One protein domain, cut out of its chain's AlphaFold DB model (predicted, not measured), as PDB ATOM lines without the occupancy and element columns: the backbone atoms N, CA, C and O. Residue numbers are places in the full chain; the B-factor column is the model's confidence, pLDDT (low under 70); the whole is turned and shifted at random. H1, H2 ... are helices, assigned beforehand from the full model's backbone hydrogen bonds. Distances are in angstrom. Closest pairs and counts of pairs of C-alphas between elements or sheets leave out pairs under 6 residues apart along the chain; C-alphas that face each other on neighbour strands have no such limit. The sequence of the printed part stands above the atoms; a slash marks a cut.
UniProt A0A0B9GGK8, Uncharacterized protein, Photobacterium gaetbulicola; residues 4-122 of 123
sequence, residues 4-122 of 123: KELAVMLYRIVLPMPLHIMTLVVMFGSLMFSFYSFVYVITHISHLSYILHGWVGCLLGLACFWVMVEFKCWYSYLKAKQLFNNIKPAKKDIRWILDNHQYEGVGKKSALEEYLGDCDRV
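What this domain is: This is residues 4 to 122 of the 123 residues of an uncharacterized protein of Photobacterium gaetbulicola (UniProt A0A0B9GGK8). A long helical hairpin, H2 and H3, makes a rod; at one end H5 packs on H3, with H4 on H5 and H1 nearby. The printed part has 119 residues with five named helices, H1 to H5 in order, and no named strand: all helix. It is only just loose, close to extended, with radius of gyration of the C-alphas 20.3 A and spans of 63 by 28 by 23 A.

How they stand to each other: H3, residues 50 to 87, touches H2, residues 17 to 44, at a shallow tilt of 17 degrees, opposite ways; their closest C-alphas, Ser 34 and Gly 57, are 4.5 A apart. H5, residues 106 to 120, touches residues 73 to 84 of H3 alone, closest C-alphas Cys 73 and Gly 107, 4.3 A. H4, residues 91 to 100, forms a hairpin with H5, closest C-alphas Lys 91 and Leu 116, 6.4 A. H1, residues 4 to 11, is close to but not clearly touching H3, closest C-alphas Leu 10 and Ala 80, 7.0 A. In the five helices every O i to N i+4 pair is within hydrogen-bond range.

Where its parts are: H3 measures 56.1 A from C-alpha 50 at (-10.961, 87.385, -17.948), H2 39.9 A, H5 21.4 A to C-alpha 120 at (-31.800, 69.686, 30.324).

The domain as a whole: The printed part has no cut, and its four links are tight. pLDDT is under 70 in 42 residues, among them 6 to 20.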
ATOM      1  N   LYS A   4     -16.959  85.415  36.649       72.12
ATOM      2  CA  LYS A   4     -15.826  86.105  36.021       72.12
ATOM      3  C   LYS A   4     -14.690  85.132  35.723       72.12
ATOM      4  O   LYS A   4     -14.064  85.230  34.677       72.12
ATOM      5  N   GLU A   5     -14.459  84.174  36.612       72.19
ATOM      6  CA  GLU A   5     -13.422  83.157  36.463       72.19
ATOM      7  C   GLU A   5     -13.744  82.190  35.313       72.19
ATOM      8  O   GLU A   5     -12.887  81.944  34.467       72.19
ATOM      9  N   LEU A   6     -15.000  81.739  35.199       69.69
ATOM     10  CA  LEU A   6     -15.470  80.918  34.076       69.69
ATOM     11  C   LEU A   6     -15.363  81.660  32.734       69.69
ATOM     12  O   LEU A   6     -14.864  81.095  31.759       69.69
ATOM     13  N   ALA A   7     -15.789  82.926  32.687       68.44
ATOM     14  CA  ALA A   7     -15.655  83.761  31.495       68.44
ATOM     15  C   ALA A   7     -14.177  83.931  31.111       68.44
ATOM     16  O   ALA A   7     -13.809  83.687  29.964       68.44
ATOM     17  N   VAL A   8     -13.306  84.254  32.073       69.69
ATOM     18  CA  VAL A   8     -11.858  84.365  31.845       69.69
ATOM     19  C   VAL A   8     -11.272  83.042  31.353       69.69
ATOM     20  O   VAL A   8     -10.470  83.070  30.427       69.69
ATOM     21  N   MET A   9     -11.675  81.887  31.890       68.25
ATOM     22  CA  MET A   9     -11.224  80.580  31.395       68.25
ATOM     23  C   MET A   9     -11.671  80.322  29.950       68.25
ATOM     24  O   MET A   9     -10.858  79.876  29.146       68.25
ATOM     25  N   LEU A  10     -12.914  80.657  29.588       69.12
ATOM     26  CA  LEU A  10     -13.445  80.532  28.221       69.12
ATOM     27  C   LEU A  10     -12.764  81.481  27.221       69.12
ATOM     28  O   LEU A  10     -12.470  81.095  26.080       69.12
ATOM     29  N   TYR A  11     -12.465  82.709  27.650       65.38
ATOM     30  CA  TYR A  11     -11.660  83.662  26.884       65.38
ATOM     31  C   TYR A  11     -10.203  83.196  26.758       65.38
ATOM     32  O   TYR A  11      -9.615  83.321  25.688       65.38
ATOM     33  N   ARG A  12      -9.652  82.571  27.807       62.41
ATOM     34  CA  ARG A  12      -8.314  81.958  27.837       62.41
ATOM     35  C   ARG A  12      -8.230  80.589  27.170       62.41
ATOM     36  O   ARG A  12      -7.135  80.027  27.138       62.41
ATOM     37  N   ILE A  13      -9.308  80.059  26.580       65.94
ATOM     38  CA  ILE A  13      -9.187  79.021  25.544       65.94
ATOM     39  C   ILE A  13      -8.550  79.703  24.329       65.94
ATOM     40  O   ILE A  13      -9.219  80.104  23.371       65.94
ATOM     41  N   VAL A  14      -7.244  79.913  24.456       54.31
ATOM     42  CA  VAL A  14      -6.341  80.450  23.461       54.31
ATOM     43  C   VAL A  14      -6.159  79.337  22.448       54.31
ATOM     44  O   VAL A  14      -5.778  78.213  22.787       54.31
ATOM     45  N   LEU A  15      -6.483  79.637  21.195       59.66
ATOM     46  CA  LEU A  15      -6.115  78.766  20.092       59.66
ATOM     47  C   LEU A  15      -4.601  78.560  20.134       59.66
ATOM     48  O   LEU A  15      -3.878  79.553  20.238       59.66
ATOM     49  N   PRO A  16      -4.105  77.312  20.068       60.81
ATOM     50  CA  PRO A  16      -2.675  77.074  20.103       60.81
ATOM     51  C   PRO A  16      -2.022  77.912  19.002       60.81
ATOM     52  O   PRO A  16      -2.507  77.930  17.871       60.81
ATOM     53  N   MET A  17      -0.940  78.621  19.338       58.34
ATOM     54  CA  MET A  17      -0.180  79.453  18.397       58.34
ATOM     55  C   MET A  17       0.118  78.720  17.070       58.34
ATOM     56  O   MET A  17      -0.062  79.335  16.019       58.34
ATOM     57  N   PRO A  18       0.411  77.397  17.062       64.00
ATOM     58  CA  PRO A  18       0.478  76.603  15.834       64.00
ATOM     59  C   PRO A  18      -0.778  76.642  14.953       64.00
ATOM     60  O   PRO A  18      -0.650  76.743  13.742       64.00
ATOM     61  N   LEU A  19      -1.990  76.605  15.521       65.38
ATOM     62  CA  LEU A  19      -3.239  76.667  14.749       65.38
ATOM     63  C   LEU A  19      -3.433  78.043  14.108       65.38
ATOM     64  O   LEU A  19      -3.931  78.151  12.990       65.38
ATOM     65  N   HIS A  20      -3.032  79.102  14.813       68.06
ATOM     66  CA  HIS A  20      -3.061  80.458  14.273       68.06
ATOM     67  C   HIS A  20      -2.057  80.619  13.126       68.06
ATOM     68  O   HIS A  20      -2.418  81.113  12.059       68.06
ATOM     69  N   ILE A  21      -0.835  80.109  13.308       72.00
ATOM     70  CA  ILE A  21       0.196  80.070  12.266       72.00
ATOM     71  C   ILE A  21      -0.276  79.229  11.073       72.00
ATOM     72  O   ILE A  21      -0.176  79.695   9.945       72.00
ATOM     73  N   MET A  22      -0.870  78.049  11.287       70.00
ATOM     74  CA  MET A  22      -1.449  77.239  10.207       70.00
ATOM     75  C   MET A  22      -2.563  77.983   9.470       70.00
ATOM     76  O   MET A  22      -2.616  77.931   8.249       70.00
ATOM     77  N   THR A  23      -3.424  78.714  10.182       73.62
ATOM     78  CA  THR A  23      -4.478  79.524   9.548       73.62
ATOM     79  C   THR A  23      -3.873  80.606   8.652       73.62
ATOM     80  O   THR A  23      -4.320  80.777   7.522       73.62
ATOM     81  N   LEU A  24      -2.825  81.294   9.116       73.81
ATOM     82  CA  LEU A  24      -2.103  82.290   8.322       73.81
ATOM     83  C   LEU A  24      -1.419  81.654   7.108       73.81
ATOM     84  O   LEU A  24      -1.604  82.127   5.992       73.81
ATOM     85  N   VAL A  25      -0.682  80.559   7.300       79.12
ATOM     86  CA  VAL A  25       0.009  79.837   6.219       79.12
ATOM     87  C   VAL A  25      -0.980  79.350   5.165       79.12
ATOM     88  O   VAL A  25      -0.728  79.524   3.978       79.12
ATOM     89  N   VAL A  26      -2.127  78.800   5.568       72.44
ATOM     90  CA  VAL A  26      -3.160  78.351   4.627       72.44
ATOM     91  C   VAL A  26      -3.855  79.533   3.958       72.44
ATOM     92  O   VAL A  26      -4.172  79.441   2.776       72.44
ATOM     93  N   MET A  27      -4.044  80.663   4.642       72.31
ATOM     94  CA  MET A  27      -4.560  81.886   4.019       72.31
ATOM     95  C   MET A  27      -3.610  82.384   2.920       72.31
ATOM     96  O   MET A  27      -4.047  82.616   1.793       72.31
ATOM     97  N   PHE A  28      -2.306  82.463   3.207       74.12
ATOM     98  CA  PHE A  28      -1.286  82.806   2.211       74.12
ATOM     99  C   PHE A  28      -1.219  81.771   1.083       74.12
ATOM    100  O   PHE A  28      -1.191  82.145  -0.088       74.12
ATOM    101  N   GLY A  29      -1.261  80.478   1.409       75.12
ATOM    102  CA  GLY A  29      -1.272  79.389   0.432       75.12
ATOM    103  C   GLY A  29      -2.496  79.430  -0.486       75.12
ATOM    104  O   GLY A  29      -2.357  79.268  -1.692       75.12
ATOM    105  N   SER A  30      -3.676  79.733   0.058       73.12
ATOM    106  CA  SER A  30      -4.922  79.872  -0.709       73.12
ATOM    107  C   SER A  30      -4.859  81.066  -1.656       73.12
ATOM    108  O   SER A  30      -5.315  80.979  -2.794       73.12
ATOM    109  N   LEU A  31      -4.248  82.168  -1.217       73.19
ATOM    110  CA  LEU A  31      -4.051  83.360  -2.037       73.19
ATOM    111  C   LEU A  31      -3.081  83.082  -3.197       73.19
ATOM    112  O   LEU A  31      -3.372  83.419  -4.344       73.19
ATOM    113  N   MET A  32      -1.978  82.379  -2.918       76.38
ATOM    114  CA  MET A  32      -1.002  81.955  -3.930       76.38
ATOM    115  C   MET A  32      -1.588  80.935  -4.911       76.38
ATOM    116  O   MET A  32      -1.367  81.044  -6.113       76.38
ATOM    117  N   PHE A  33      -2.380  79.976  -4.428       72.06
ATOM    118  CA  PHE A  33      -3.066  78.992  -5.268       72.06
ATOM    119  C   PHE A  33      -4.139  79.636  -6.157       72.06
ATOM    120  O   PHE A  33      -4.266  79.282  -7.330       72.06
ATOM    121  N   SER A  34      -4.877  80.616  -5.628       71.56
ATOM    122  CA  SER A  34      -5.853  81.396  -6.399       71.56
ATOM    123  C   SER A  34      -5.163  82.187  -7.511       71.56
ATOM    124  O   SER A  34      -5.630  82.178  -8.648       71.56
ATOM    125  N   PHE A  35      -4.016  82.808  -7.210       74.00
ATOM    126  CA  PHE A  35      -3.198  83.513  -8.198       74.00
ATOM    127  C   PHE A  35      -2.620  82.562  -9.256       74.00
ATOM    128  O   PHE A  35      -2.707  82.840 -10.448       74.00
ATOM    129  N   TYR A  36      -2.094  81.406  -8.843       75.62
ATOM    130  CA  TYR A  36      -1.605  80.378  -9.763       75.62
ATOM    131  C   TYR A  36      -2.712  79.878 -10.698       75.62
ATOM    132  O   TYR A  36      -2.521  79.840 -11.910       75.62
ATOM    133  N   SER A  37      -3.885  79.553 -10.147       67.31
ATOM    134  CA  SER A  37      -5.043  79.105 -10.926       67.31
ATOM    135  C   SER A  37      -5.495  80.186 -11.907       67.31
ATOM    136  O   SER A  37      -5.761  79.895 -13.064       67.31
ATOM    137  N   PHE A  38      -5.505  81.451 -11.487       69.94
ATOM    138  CA  PHE A  38      -5.808  82.578 -12.365       69.94
ATOM    139  C   PHE A  38      -4.834  82.677 -13.551       69.94
ATOM    140  O   PHE A  38      -5.269  82.747 -14.699       69.94
ATOM    141  N   VAL A  39      -3.523  82.605 -13.293       74.31
ATOM    142  CA  VAL A  39      -2.483  82.642 -14.337       74.31
ATOM    143  C   VAL A  39      -2.562  81.416 -15.257       74.31
ATOM    144  O   VAL A  39      -2.457  81.550 -16.477       74.31
ATOM    145  N   TYR A  40      -2.779  80.222 -14.702       70.94
ATOM    146  CA  TYR A  40      -2.900  78.979 -15.465       70.94
ATOM    147  C   TYR A  40      -4.108  79.000 -16.405       70.94
ATOM    148  O   TYR A  40      -3.988  78.700 -17.591       70.94
ATOM    149  N   VAL A  41      -5.271  79.409 -15.898       66.56
ATOM    150  CA  VAL A  41      -6.504  79.426 -16.687       66.56
ATOM    151  C   VAL A  41      -6.410  80.528 -17.763       66.56
ATOM    152  O   VAL A  41      -6.736  80.247 -18.910       66.56
ATOM    153  N   ILE A  42      -5.816  81.702 -17.478       68.38
ATOM    154  CA  ILE A  42      -5.541  82.743 -18.501       68.38
ATOM    155  C   ILE A  42      -4.625  82.234 -19.619       68.38
ATOM    156  O   ILE A  42      -4.828  82.564 -20.786       68.38
ATOM    157  N   THR A  43      -3.596  81.458 -19.273       70.25
ATOM    158  CA  THR A  43      -2.609  80.973 -20.251       70.25
ATOM    159  C   THR A  43      -3.115  79.802 -21.090       70.25
ATOM    160  O   THR A  43      -2.676  79.660 -22.228       70.25
ATOM    161  N   HIS A  44      -4.032  78.981 -20.568       66.62
ATOM    162  CA  HIS A  44      -4.475  77.744 -21.227       66.62
ATOM    163  C   HIS A  44      -5.932  77.765 -21.715       66.62
ATOM    164  O   HIS A  44      -6.298  76.925 -22.536       66.62
ATOM    165  N   ILE A  45      -6.772  78.702 -21.258       64.38
ATOM    166  CA  ILE A  45      -8.198  78.774 -21.614       64.38
ATOM    167  C   ILE A  45      -8.565  80.171 -22.133       64.38
ATOM    168  O   ILE A  45      -9.300  80.943 -21.526       64.38
ATOM    169  N   SER A  46      -8.092  80.478 -23.339       61.97
ATOM    170  CA  SER A  46      -8.295  81.762 -24.028       61.97
ATOM    171  C   SER A  46      -9.752  82.089 -24.401       61.97
ATOM    172  O   SER A  46     -10.056  83.235 -24.722       61.97
ATOM    173  N   HIS A  47     -10.664  81.109 -24.360       64.50
ATOM    174  CA  HIS A  47     -12.079  81.290 -24.720       64.50
ATOM    175  C   HIS A  47     -12.968  81.795 -23.576       64.50
ATOM    176  O   HIS A  47     -14.101  82.213 -23.815       64.50
ATOM    177  N   LEU A  48     -12.488  81.746 -22.334       61.75
ATOM    178  CA  LEU A  48     -13.231  82.220 -21.172       61.75
ATOM    179  C   LEU A  48     -12.952  83.715 -20.938       61.75
ATOM    180  O   LEU A  48     -11.842  84.198 -21.147       61.75
ATOM    181  N   SER A  49     -13.950  84.481 -20.488       70.62
ATOM    182  CA  SER A  49     -13.726  85.903 -20.201       70.62
ATOM    183  C   SER A  49     -12.776  86.062 -19.008       70.62
ATOM    184  O   SER A  49     -12.852  85.305 -18.038       70.62
ATOM    185  N   TYR A  50     -11.892  87.063 -19.045       65.81
ATOM    186  CA  TYR A  50     -10.961  87.385 -17.948       65.81
ATOM    187  C   TYR A  50     -11.669  87.543 -16.587       65.81
ATOM    188  O   TYR A  50     -11.134  87.199 -15.537       65.81
ATOM    189  N   ILE A  51     -12.922  88.005 -16.614       67.75
ATOM    190  CA  ILE A  51     -13.774  88.137 -15.430       67.75
ATOM    191  C   ILE A  51     -14.117  86.757 -14.853       67.75
ATOM    192  O   ILE A  51     -13.962  86.554 -13.651       67.75
ATOM    193  N   LEU A  52     -14.532  85.788 -15.682       68.00
ATOM    194  CA  LEU A  52     -14.888  84.447 -15.197       68.00
ATOM    195  C   LEU A  52     -13.678  83.707 -14.608       68.00
ATOM    196  O   LEU A  52     -13.811  83.002 -13.611       68.00
ATOM    197  N   HIS A  53     -12.491  83.936 -15.171       65.69
ATOM    198  CA  HIS A  53     -11.226  83.440 -14.629       65.69
ATOM    199  C   HIS A  53     -10.951  83.956 -13.211       65.69
ATOM    200  O   HIS A  53     -10.606  83.178 -12.320       65.69
ATOM    201  N   GLY A  54     -11.144  85.261 -12.991       64.50
ATOM    202  CA  GLY A  54     -11.017  85.879 -11.670       64.50
ATOM    203  C   GLY A  54     -12.000  85.292 -10.653       64.50
ATOM    204  O   GLY A  54     -11.611  84.993  -9.526       64.50
ATOM    205  N   TRP A  55     -13.247  85.038 -11.068       75.62
ATOM    206  CA  TRP A  55     -14.267  84.437 -10.201       75.62
ATOM    207  C   TRP A  55     -13.915  83.019  -9.751       75.62
ATOM    208  O   TRP A  55     -14.062  82.715  -8.569       75.62
ATOM    209  N   VAL A  56     -13.415  82.162 -10.648       73.19
ATOM    210  CA  VAL A  56     -13.022  80.785 -10.293       73.19
ATOM    211  C   VAL A  56     -11.896  80.785  -9.254       73.19
ATOM    212  O   VAL A  56     -11.989  80.071  -8.254       73.19
ATOM    213  N   GLY A  57     -10.873  81.628  -9.438       69.38
ATOM    214  CA  GLY A  57      -9.787  81.784  -8.466       69.38
ATOM    215  C   GLY A  57     -10.280  82.295  -7.109       69.38
ATOM    216  O   GLY A  57      -9.962  81.706  -6.077       69.38
ATOM    217  N   CYS A  58     -11.113  83.342  -7.094       73.19
ATOM    218  CA  CYS A  58     -11.683  83.880  -5.857       73.19
ATOM    219  C   CYS A  58     -12.553  82.861  -5.108       73.19
ATOM    220  O   CYS A  58     -12.452  82.776  -3.886       73.19
ATOM    221  N   LEU A  59     -13.378  82.077  -5.809       77.81
ATOM    222  CA  LEU A  59     -14.243  81.070  -5.186       77.81
ATOM    223  C   LEU A  59     -13.438  79.931  -4.548       77.81
ATOM    224  O   LEU A  59     -13.759  79.511  -3.438       77.81
ATOM    225  N   LEU A  60     -12.366  79.471  -5.203       69.44
ATOM    226  CA  LEU A  60     -11.459  78.464  -4.640       69.44
ATOM    227  C   LEU A  60     -10.721  78.987  -3.402       69.44
ATOM    228  O   LEU A  60     -10.682  78.301  -2.381       69.44
ATOM    229  N   GLY A  61     -10.210  80.220  -3.451       69.81
ATOM    230  CA  GLY A  61      -9.594  80.864  -2.290       69.81
ATOM    231  C   GLY A  61     -10.566  81.037  -1.117       69.81
ATOM    232  O   GLY A  61     -10.213  80.750   0.029       69.81
ATOM    233  N   LEU A  62     -11.808  81.446  -1.400       76.94
ATOM    234  CA  LEU A  62     -12.855  81.613  -0.389       76.94
ATOM    235  C   LEU A  62     -13.253  80.271   0.247       76.94
ATOM    236  O   LEU A  62     -13.418  80.198   1.464       76.94
ATOM    237  N   ALA A  63     -13.358  79.204  -0.551       75.75
ATOM    238  CA  ALA A  63     -13.673  77.863  -0.063       75.75
ATOM    239  C   ALA A  63     -12.593  77.340   0.898       75.75
ATOM    240  O   ALA A  63     -12.914  76.878   1.994       75.75
ATOM    241  N   CYS A  64     -11.311  77.471   0.539       70.69
ATOM    242  CA  CYS A  64     -10.204  77.081   1.416       70.69
ATOM    243  C   CYS A  64     -10.170  77.901   2.714       70.69
ATOM    244  O   CYS A  64      -9.943  77.346   3.791       70.69
ATOM    245  N   PHE A  65     -10.441  79.207   2.636       73.31
ATOM    246  CA  PHE A  65     -10.555  80.057   3.820       73.31
ATOM    247  C   PHE A  65     -11.692  79.595   4.743       73.31
ATOM    248  O   PHE A  65     -11.486  79.466   5.951       73.31
ATOM    249  N   TRP A  66     -12.866  79.284   4.186       75.62
ATOM    250  CA  TRP A  66     -14.022  78.849   4.970       75.62
ATOM    251  C   TRP A  66     -13.773  77.523   5.694       75.62
ATOM    252  O   TRP A  66     -14.040  77.420   6.888       75.62
ATOM    253  N   VAL A  67     -13.172  76.539   5.017       77.31
ATOM    254  CA  VAL A  67     -12.793  75.250   5.629       77.31
ATOM    255  C   VAL A  67     -11.876  75.449   6.845       77.31
ATOM    256  O   VAL A  67     -12.024  74.765   7.857       77.31
ATOM    257  N   MET A  68     -10.961  76.422   6.799       72.75
ATOM    258  CA  MET A  68     -10.080  76.730   7.932       72.75
ATOM    259  C   MET A  68     -10.798  77.442   9.078       72.75
ATOM    260  O   MET A  68     -10.509  77.168  10.246       72.75
ATOM    261  N   VAL A  69     -11.729  78.347   8.767       73.81
ATOM    262  CA  VAL A  69     -12.588  78.985   9.775       73.81
ATOM    263  C   VAL A  69     -13.421  77.925  10.495       73.81
ATOM    264  O   VAL A  69     -13.418  77.891  11.726       73.81
ATOM    265  N   GLU A  70     -14.036  77.009   9.747       75.25
ATOM    266  CA  GLU A  70     -14.782  75.868  10.289       75.25
ATOM    267  C   GLU A  70     -13.898  74.998  11.187       75.25
ATOM    268  O   GLU A  70     -14.254  74.711  12.329       75.25
ATOM    269  N   PHE A  71     -12.686  74.657  10.739       75.38
ATOM    270  CA  PHE A  71     -11.753  73.864  11.540       75.38
ATOM    271  C   PHE A  71     -11.343  74.569  12.846       75.38
ATOM    272  O   PHE A  71     -11.300  73.955  13.917       75.38
ATOM    273  N   LYS A  72     -11.092  75.884  12.794       74.75
ATOM    274  CA  LYS A  72     -10.791  76.720  13.968       74.75
ATOM    275  C   LYS A  72     -11.969  76.759  14.947       74.75
ATOM    276  O   LYS A  72     -11.766  76.684  16.167       74.75
ATOM    277  N   CYS A  73     -13.190  76.879  14.431       74.25
ATOM    278  CA  CYS A  73     -14.416  76.839  15.221       74.25
ATOM    279  C   CYS A  73     -14.617  75.468  15.872       74.25
ATOM    280  O   CYS A  73     -14.828  75.412  17.085       74.25
ATOM    281  N   TRP A  74     -14.458  74.384  15.113       78.94
ATOM    282  CA  TRP A  74     -14.561  73.008  15.598       78.94
ATOM    283  C   TRP A  74     -13.544  72.698  16.704       78.94
ATOM    284  O   TRP A  74     -13.898  72.165  17.756       78.94
ATOM    285  N   TYR A  75     -12.286  73.111  16.532       77.50
ATOM    286  CA  TYR A  75     -11.262  72.910  17.557       77.50
ATOM    287  C   TYR A  75     -11.564  73.696  18.844       77.50
ATOM    288  O   TYR A  75     -11.404  73.186  19.958       77.50
ATOM    289  N   SER A  76     -12.044  74.936  18.704       74.75
ATOM    290  CA  SER A  76     -12.456  75.768  19.842       74.75
ATOM    291  C   SER A  76     -13.639  75.153  20.594       74.75
ATOM    292  O   SER A  76     -13.646  75.151  21.826       74.75
ATOM    293  N   TYR A  77     -14.603  74.597  19.857       77.81
ATOM    294  CA  TYR A  77     -15.722  73.831  20.398       77.81
ATOM    295  C   TYR A  77     -15.221  72.624  21.208       77.81
ATOM    296  O   TYR A  77     -15.597  72.458  22.368       77.81
ATOM    297  N   LEU A  78     -14.302  71.829  20.649       80.88
ATOM    298  CA  LEU A  78     -13.806  70.605  21.285       80.88
ATOM    299  C   LEU A  78     -13.076  70.903  22.604       80.88
ATOM    300  O   LEU A  78     -13.269  70.205  23.601       80.88
ATOM    301  N   LYS A  79     -12.294  71.988  22.646       79.12
ATOM    302  CA  LYS A  79     -11.644  72.466  23.876       79.12
ATOM    303  C   LYS A  79     -12.635  72.982  24.917       79.12
ATOM    304  O   LYS A  79     -12.474  72.669  26.096       79.12
ATOM    305  N   ALA A  80     -13.654  73.737  24.504       74.88
ATOM    306  CA  ALA A  80     -14.703  74.196  25.413       74.88
ATOM    307  C   ALA A  80     -15.473  73.009  26.016       74.88
ATOM    308  O   ALA A  80     -15.648  72.943  27.231       74.88
ATOM    309  N   LYS A  81     -15.821  72.012  25.196       77.19
ATOM    310  CA  LYS A  81     -16.480  70.779  25.644       77.19
ATOM    311  C   LYS A  81     -15.636  69.994  26.654       77.19
ATOM    312  O   LYS A  81     -16.149  69.576  27.688       77.19
ATOM    313  N   GLN A  82     -14.329  69.849  26.410       82.19
ATOM    314  CA  GLN A  82     -13.405  69.231  27.376       82.19
ATOM    315  C   GLN A  82     -13.386  69.975  28.720       82.19
ATOM    316  O   GLN A  82     -13.422  69.343  29.776       82.19
ATOM    317  N   LEU A  83     -13.359  71.311  28.689       79.19
ATOM    318  CA  LEU A  83     -13.397  72.138  29.895       79.19
ATOM    319  C   LEU A  83     -14.689  71.902  30.694       79.19
ATOM    320  O   LEU A  83     -14.636  71.721  31.912       79.19
ATOM    321  N   PHE A  84     -15.840  71.849  30.017       77.94
ATOM    322  CA  PHE A  84     -17.133  71.612  30.662       77.94
ATOM    323  C   PHE A  84     -17.267  70.207  31.246       77.94
ATOM    324  O   PHE A  84     -17.813  70.069  32.338       77.94
ATOM    325  N   ASN A  85     -16.715  69.185  30.591       79.50
ATOM    326  CA  ASN A  85     -16.715  67.820  31.127       79.50
ATOM    327  C   ASN A  85     -15.913  67.700  32.432       79.50
ATOM    328  O   ASN A  85     -16.316  66.960  33.330       79.50
ATOM    329  N   ASN A  86     -14.810  68.444  32.550       80.44
ATOM    330  CA  ASN A  86     -13.957  68.417  33.737       80.44
ATOM    331  C   ASN A  86     -14.526  69.257  34.887       80.44
ATOM    332  O   ASN A  86     -14.523  68.813  36.031       80.44
ATOM    333  N   ILE A  87     -14.999  70.471  34.592       79.94
ATOM    334  CA  ILE A  87     -15.396  71.437  35.625       79.94
ATOM    335  C   ILE A  87     -16.883  71.324  35.995       79.94
ATOM    336  O   ILE A  87     -17.245  71.601  37.136       79.94
ATOM    337  N   LYS A  88     -17.742  70.922  35.048       81.31
ATOM    338  CA  LYS A  88     -19.210  70.859  35.181       81.31
ATOM    339  C   LYS A  88     -19.822  72.170  35.713       81.31
ATOM    340  O   LYS A  88     -20.364  72.201  36.820       81.31
ATOM    341  N   PRO A  89     -19.701  73.282  34.965       78.25
ATOM    342  CA  PRO A  89     -20.213  74.579  35.400       78.25
ATOM    343  C   PRO A  89     -21.737  74.571  35.573       78.25
ATOM    344  O   PRO A  89     -22.462  73.898  34.848       78.25
ATOM    345  N   ALA A  90     -22.251  75.369  36.512       81.56
ATOM    346  CA  ALA A  90     -23.688  75.432  36.742       81.56
ATOM    347  C   ALA A  90     -24.424  76.072  35.550       81.56
ATOM    348  O   ALA A  90     -24.029  77.113  35.022       81.56
ATOM    349  N   LYS A  91     -25.573  75.488  35.192       82.88
ATOM    350  CA  LYS A  91     -26.445  75.909  34.081       82.88
ATOM    351  C   LYS A  91     -26.754  77.415  34.061       82.88
ATOM    352  O   LYS A  91     -26.754  78.048  33.008       82.88
ATOM    353  N   LYS A  92     -26.996  78.001  35.240       82.75
ATOM    354  CA  LYS A  92     -27.308  79.432  35.409       82.75
ATOM    355  C   LYS A  92     -26.163  80.351  34.976       82.75
ATOM    356  O   LYS A  92     -26.418  81.434  34.462       82.75
ATOM    357  N   ASP A  93     -24.919  79.919  35.171       79.25
ATOM    358  CA  ASP A  93     -23.739  80.725  34.864       79.25
ATOM    359  C   ASP A  93     -23.431  80.664  33.363       79.25
ATOM    360  O   ASP A  93     -23.075  81.675  32.768       79.25
ATOM    361  N   ILE A  94     -23.689  79.516  32.728       79.06
ATOM    362  CA  ILE A  94     -23.591  79.333  31.273       79.06
ATOM    363  C   ILE A  94     -24.639  80.171  30.523       79.06
ATOM    364  O   ILE A  94     -24.289  80.851  29.560       79.06
ATOM    365  N   ARG A  95     -25.901  80.191  30.985       81.06
ATOM    366  CA  ARG A  95     -26.947  81.066  30.410       81.06
ATOM    367  C   ARG A  95     -26.598  82.543  30.556       81.06
ATOM    368  O   ARG A  95     -26.631  83.272  29.577       81.06
ATOM    369  N   TRP A  96     -26.160  82.959  31.747       79.44
ATOM    370  CA  TRP A  96     -25.732  84.342  31.971       79.44
ATOM    371  C   TRP A  96     -24.610  84.758  31.010       79.44
ATOM    372  O   TRP A  96     -24.634  85.865  30.480       79.44
ATOM    373  N   ILE A  97     -23.656  83.860  30.764       76.19
ATOM    374  CA  ILE A  97     -22.556  84.061  29.823       76.19
ATOM    375  C   ILE A  97     -23.058  84.185  28.371       76.19
ATOM    376  O   ILE A  97     -22.592  85.068  27.658       76.19
ATOM    377  N   LEU A  98     -23.999  83.343  27.933       77.31
ATOM    378  CA  LEU A  98     -24.606  83.425  26.593       77.31
ATOM    379  C   LEU A  98     -25.395  84.724  26.381       77.31
ATOM    380  O   LEU A  98     -25.325  85.304  25.300       77.31
ATOM    381  N   ASP A  99     -26.104  85.182  27.413       78.69
ATOM    382  CA  ASP A  99     -26.988  86.349  27.336       78.69
ATOM    383  C   ASP A  99     -26.230  87.686  27.458       78.69
ATOM    384  O   ASP A  99     -26.660  88.691  26.898       78.69
ATOM    385  N   ASN A 100     -25.105  87.722  28.190       70.69
ATOM    386  CA  ASN A 100     -24.393  88.970  28.524       70.69
ATOM    387  C   ASN A 100     -23.037  89.146  27.830       70.69
ATOM    388  O   ASN A 100     -22.416  90.199  27.984       70.69
ATOM    389  N   HIS A 101     -22.517  88.146  27.118       66.94
ATOM    390  CA  HIS A 101     -21.275  88.296  26.357       66.94
ATOM    391  C   HIS A 101     -21.541  88.111  24.868       66.94
ATOM    392  O   HIS A 101     -22.038  87.072  24.435       66.94
ATOM    393  N   GLN A 102     -21.152  89.109  24.067       58.56
ATOM    394  CA  GLN A 102     -21.013  88.920  22.628       58.56
ATOM    395  C   GLN A 102     -19.877  87.920  22.396       58.56
ATOM    396  O   GLN A 102     -18.694  88.249  22.467       58.56
ATOM    397  N   TYR A 103     -20.242  86.658  22.181       57.31
ATOM    398  CA  TYR A 103     -19.287  85.618  21.835       57.31
ATOM    399  C   TYR A 103     -18.778  85.835  20.414       57.31
ATOM    400  O   TYR A 103     -19.495  85.604  19.447       57.31
ATOM    401  N   GLU A 104     -17.501  86.187  20.288       56.03
ATOM    402  CA  GLU A 104     -16.828  86.382  18.996       56.03
ATOM    403  C   GLU A 104     -16.537  85.067  18.238       56.03
ATOM    404  O   GLU A 104     -15.890  85.071  17.193       56.03
ATOM    405  N   GLY A 105     -16.990  83.909  18.738       60.25
ATOM    406  CA  GLY A 105     -16.707  82.607  18.133       60.25
ATOM    407  C   GLY A 105     -17.926  81.693  18.058       60.25
ATOM    408  O   GLY A 105     -18.355  81.157  19.081       60.25
ATOM    409  N   VAL A 106     -18.403  81.431  16.834       62.78
ATOM    410  CA  VAL A 106     -19.547  80.543  16.525       62.78
ATOM    411  C   VAL A 106     -19.398  79.158  17.177       62.78
ATOM    412  O   VAL A 106     -20.335  78.647  17.791       62.78
ATOM    413  N   GLY A 107     -18.189  78.584  17.151       64.75
ATOM    414  CA  GLY A 107     -17.912  77.278  17.764       64.75
ATOM    415  C   GLY A 107     -18.008  77.254  19.298       64.75
ATOM    416  O   GLY A 107     -18.464  76.270  19.873       64.75
ATOM    417  N   LYS A 108     -17.637  78.345  19.985       68.88
ATOM    418  CA  LYS A 108     -17.724  78.423  21.458       68.88
ATOM    419  C   LYS A 108     -19.176  78.538  21.925       68.88
ATOM    420  O   LYS A 108     -19.551  77.893  22.899       68.88
ATOM    421  N   LYS A 109     -19.988  79.317  21.202       75.19
ATOM    422  CA  LYS A 109     -21.426  79.458  21.455       75.19
ATOM    423  C   LYS A 109     -22.150  78.116  21.312       75.19
ATOM    424  O   LYS A 109     -22.843  77.703  22.234       75.19
ATOM    425  N   SER A 110     -21.873  77.397  20.224       75.88
ATOM    426  CA  SER A 110     -22.455  76.073  19.967       75.88
ATOM    427  C   SER A 110     -22.128  75.065  21.082       75.88
ATOM    428  O   SER A 110     -22.994  74.308  21.504       75.88
ATOM    429  N   ALA A 111     -20.904  75.094  21.630       72.75
ATOM    430  CA  ALA A 111     -20.519  74.232  22.755       72.75
ATOM    431  C   ALA A 111     -21.301  74.540  24.045       72.75
ATOM    432  O   ALA A 111     -21.649  73.626  24.791       72.75
ATOM    433  N   LEU A 112     -21.550  75.825  24.325       76.56
ATOM    434  CA  LEU A 112     -22.325  76.268  25.489       76.56
ATOM    435  C   LEU A 112     -23.796  75.849  25.362       76.56
ATOM    436  O   LEU A 112     -24.384  75.377  26.332       76.56
ATOM    437  N   GLU A 113     -24.375  76.001  24.172       81.88
ATOM    438  CA  GLU A 113     -25.760  75.617  23.878       81.88
ATOM    439  C   GLU A 113     -25.964  74.098  23.956       81.88
ATOM    440  O   GLU A 113     -26.923  73.644  24.577       81.88
ATOM    441  N   GLU A 114     -25.038  73.304  23.411       82.12
ATOM    442  CA  GLU A 114     -25.090  71.839  23.509       82.12
ATOM    443  C   GLU A 114     -24.973  71.366  24.962       82.12
ATOM    444  O   GLU A 114     -25.763  70.535  25.402       82.12
ATOM    445  N   TYR A 115     -24.063  71.957  25.746       79.69
ATOM    446  CA  TYR A 115     -23.936  71.645  27.171       79.69
ATOM    447  C   TYR A 115     -25.223  71.949  27.955       79.69
ATOM    448  O   TYR A 115     -25.624  71.166  28.817       79.69
ATOM    449  N   LEU A 116     -25.894  73.068  27.654       81.75
ATOM    450  CA  LEU A 116     -27.201  73.384  28.238       81.75
ATOM    451  C   LEU A 116     -28.265  72.358  27.837       81.75
ATOM    452  O   LEU A 116     -29.048  71.947  28.689       81.75
ATOM    453  N   GLY A 117     -28.285  71.937  26.571       82.62
ATOM    454  CA  GLY A 117     -29.204  70.912  26.079       82.62
ATOM    455  C   GLY A 117     -29.005  69.556  26.761       82.62
ATOM    456  O   GLY A 117     -29.982  68.923  27.160       82.62
ATOM    457  N   ASP A 118     -27.756  69.133  26.956       80.25
ATOM    458  CA  ASP A 118     -27.431  67.883  27.648       80.25
ATOM    459  C   ASP A 118     -27.811  67.934  29.132       80.25
ATOM    460  O   ASP A 118     -28.342  66.963  29.665       80.25
ATOM    461  N   CYS A 119     -27.614  69.076  29.798       75.56
ATOM    462  CA  CYS A 119     -28.053  69.268  31.182       75.56
ATOM    463  C   CYS A 119     -29.585  69.209  31.331       75.56
ATOM    464  O   CYS A 119     -30.079  68.785  32.374       75.56
ATOM    465  N   ASP A 120     -30.331  69.619  30.302       75.06
ATOM    466  CA  ASP A 120     -31.800  69.686  30.324       75.06
ATOM    467  C   ASP A 120     -32.454  68.329  30.048       75.06
ATOM    468  O   ASP A 120     -33.612  68.130  30.396       75.06
ATOM    469  N   ARG A 121     -31.699  67.378  29.485       69.75
ATOM    470  CA  ARG A 121     -32.123  65.988  29.238       69.75
ATOM    471  C   ARG A 121     -31.971  65.052  30.443       69.75
ATOM    472  O   ARG A 121     -32.427  63.917  30.371       69.75
ATOM    473  N   VAL A 122     -31.307  65.486  31.516       58.69
ATOM    474  CA  VAL A 122     -31.008  64.661  32.709       58.69
ATOM    475  C   VAL A 122     -32.069  64.838  33.819       58.69
ATOM    476  O   VAL A 122     -31.880  64.360  34.935       58.69
TER     477      VAL A 122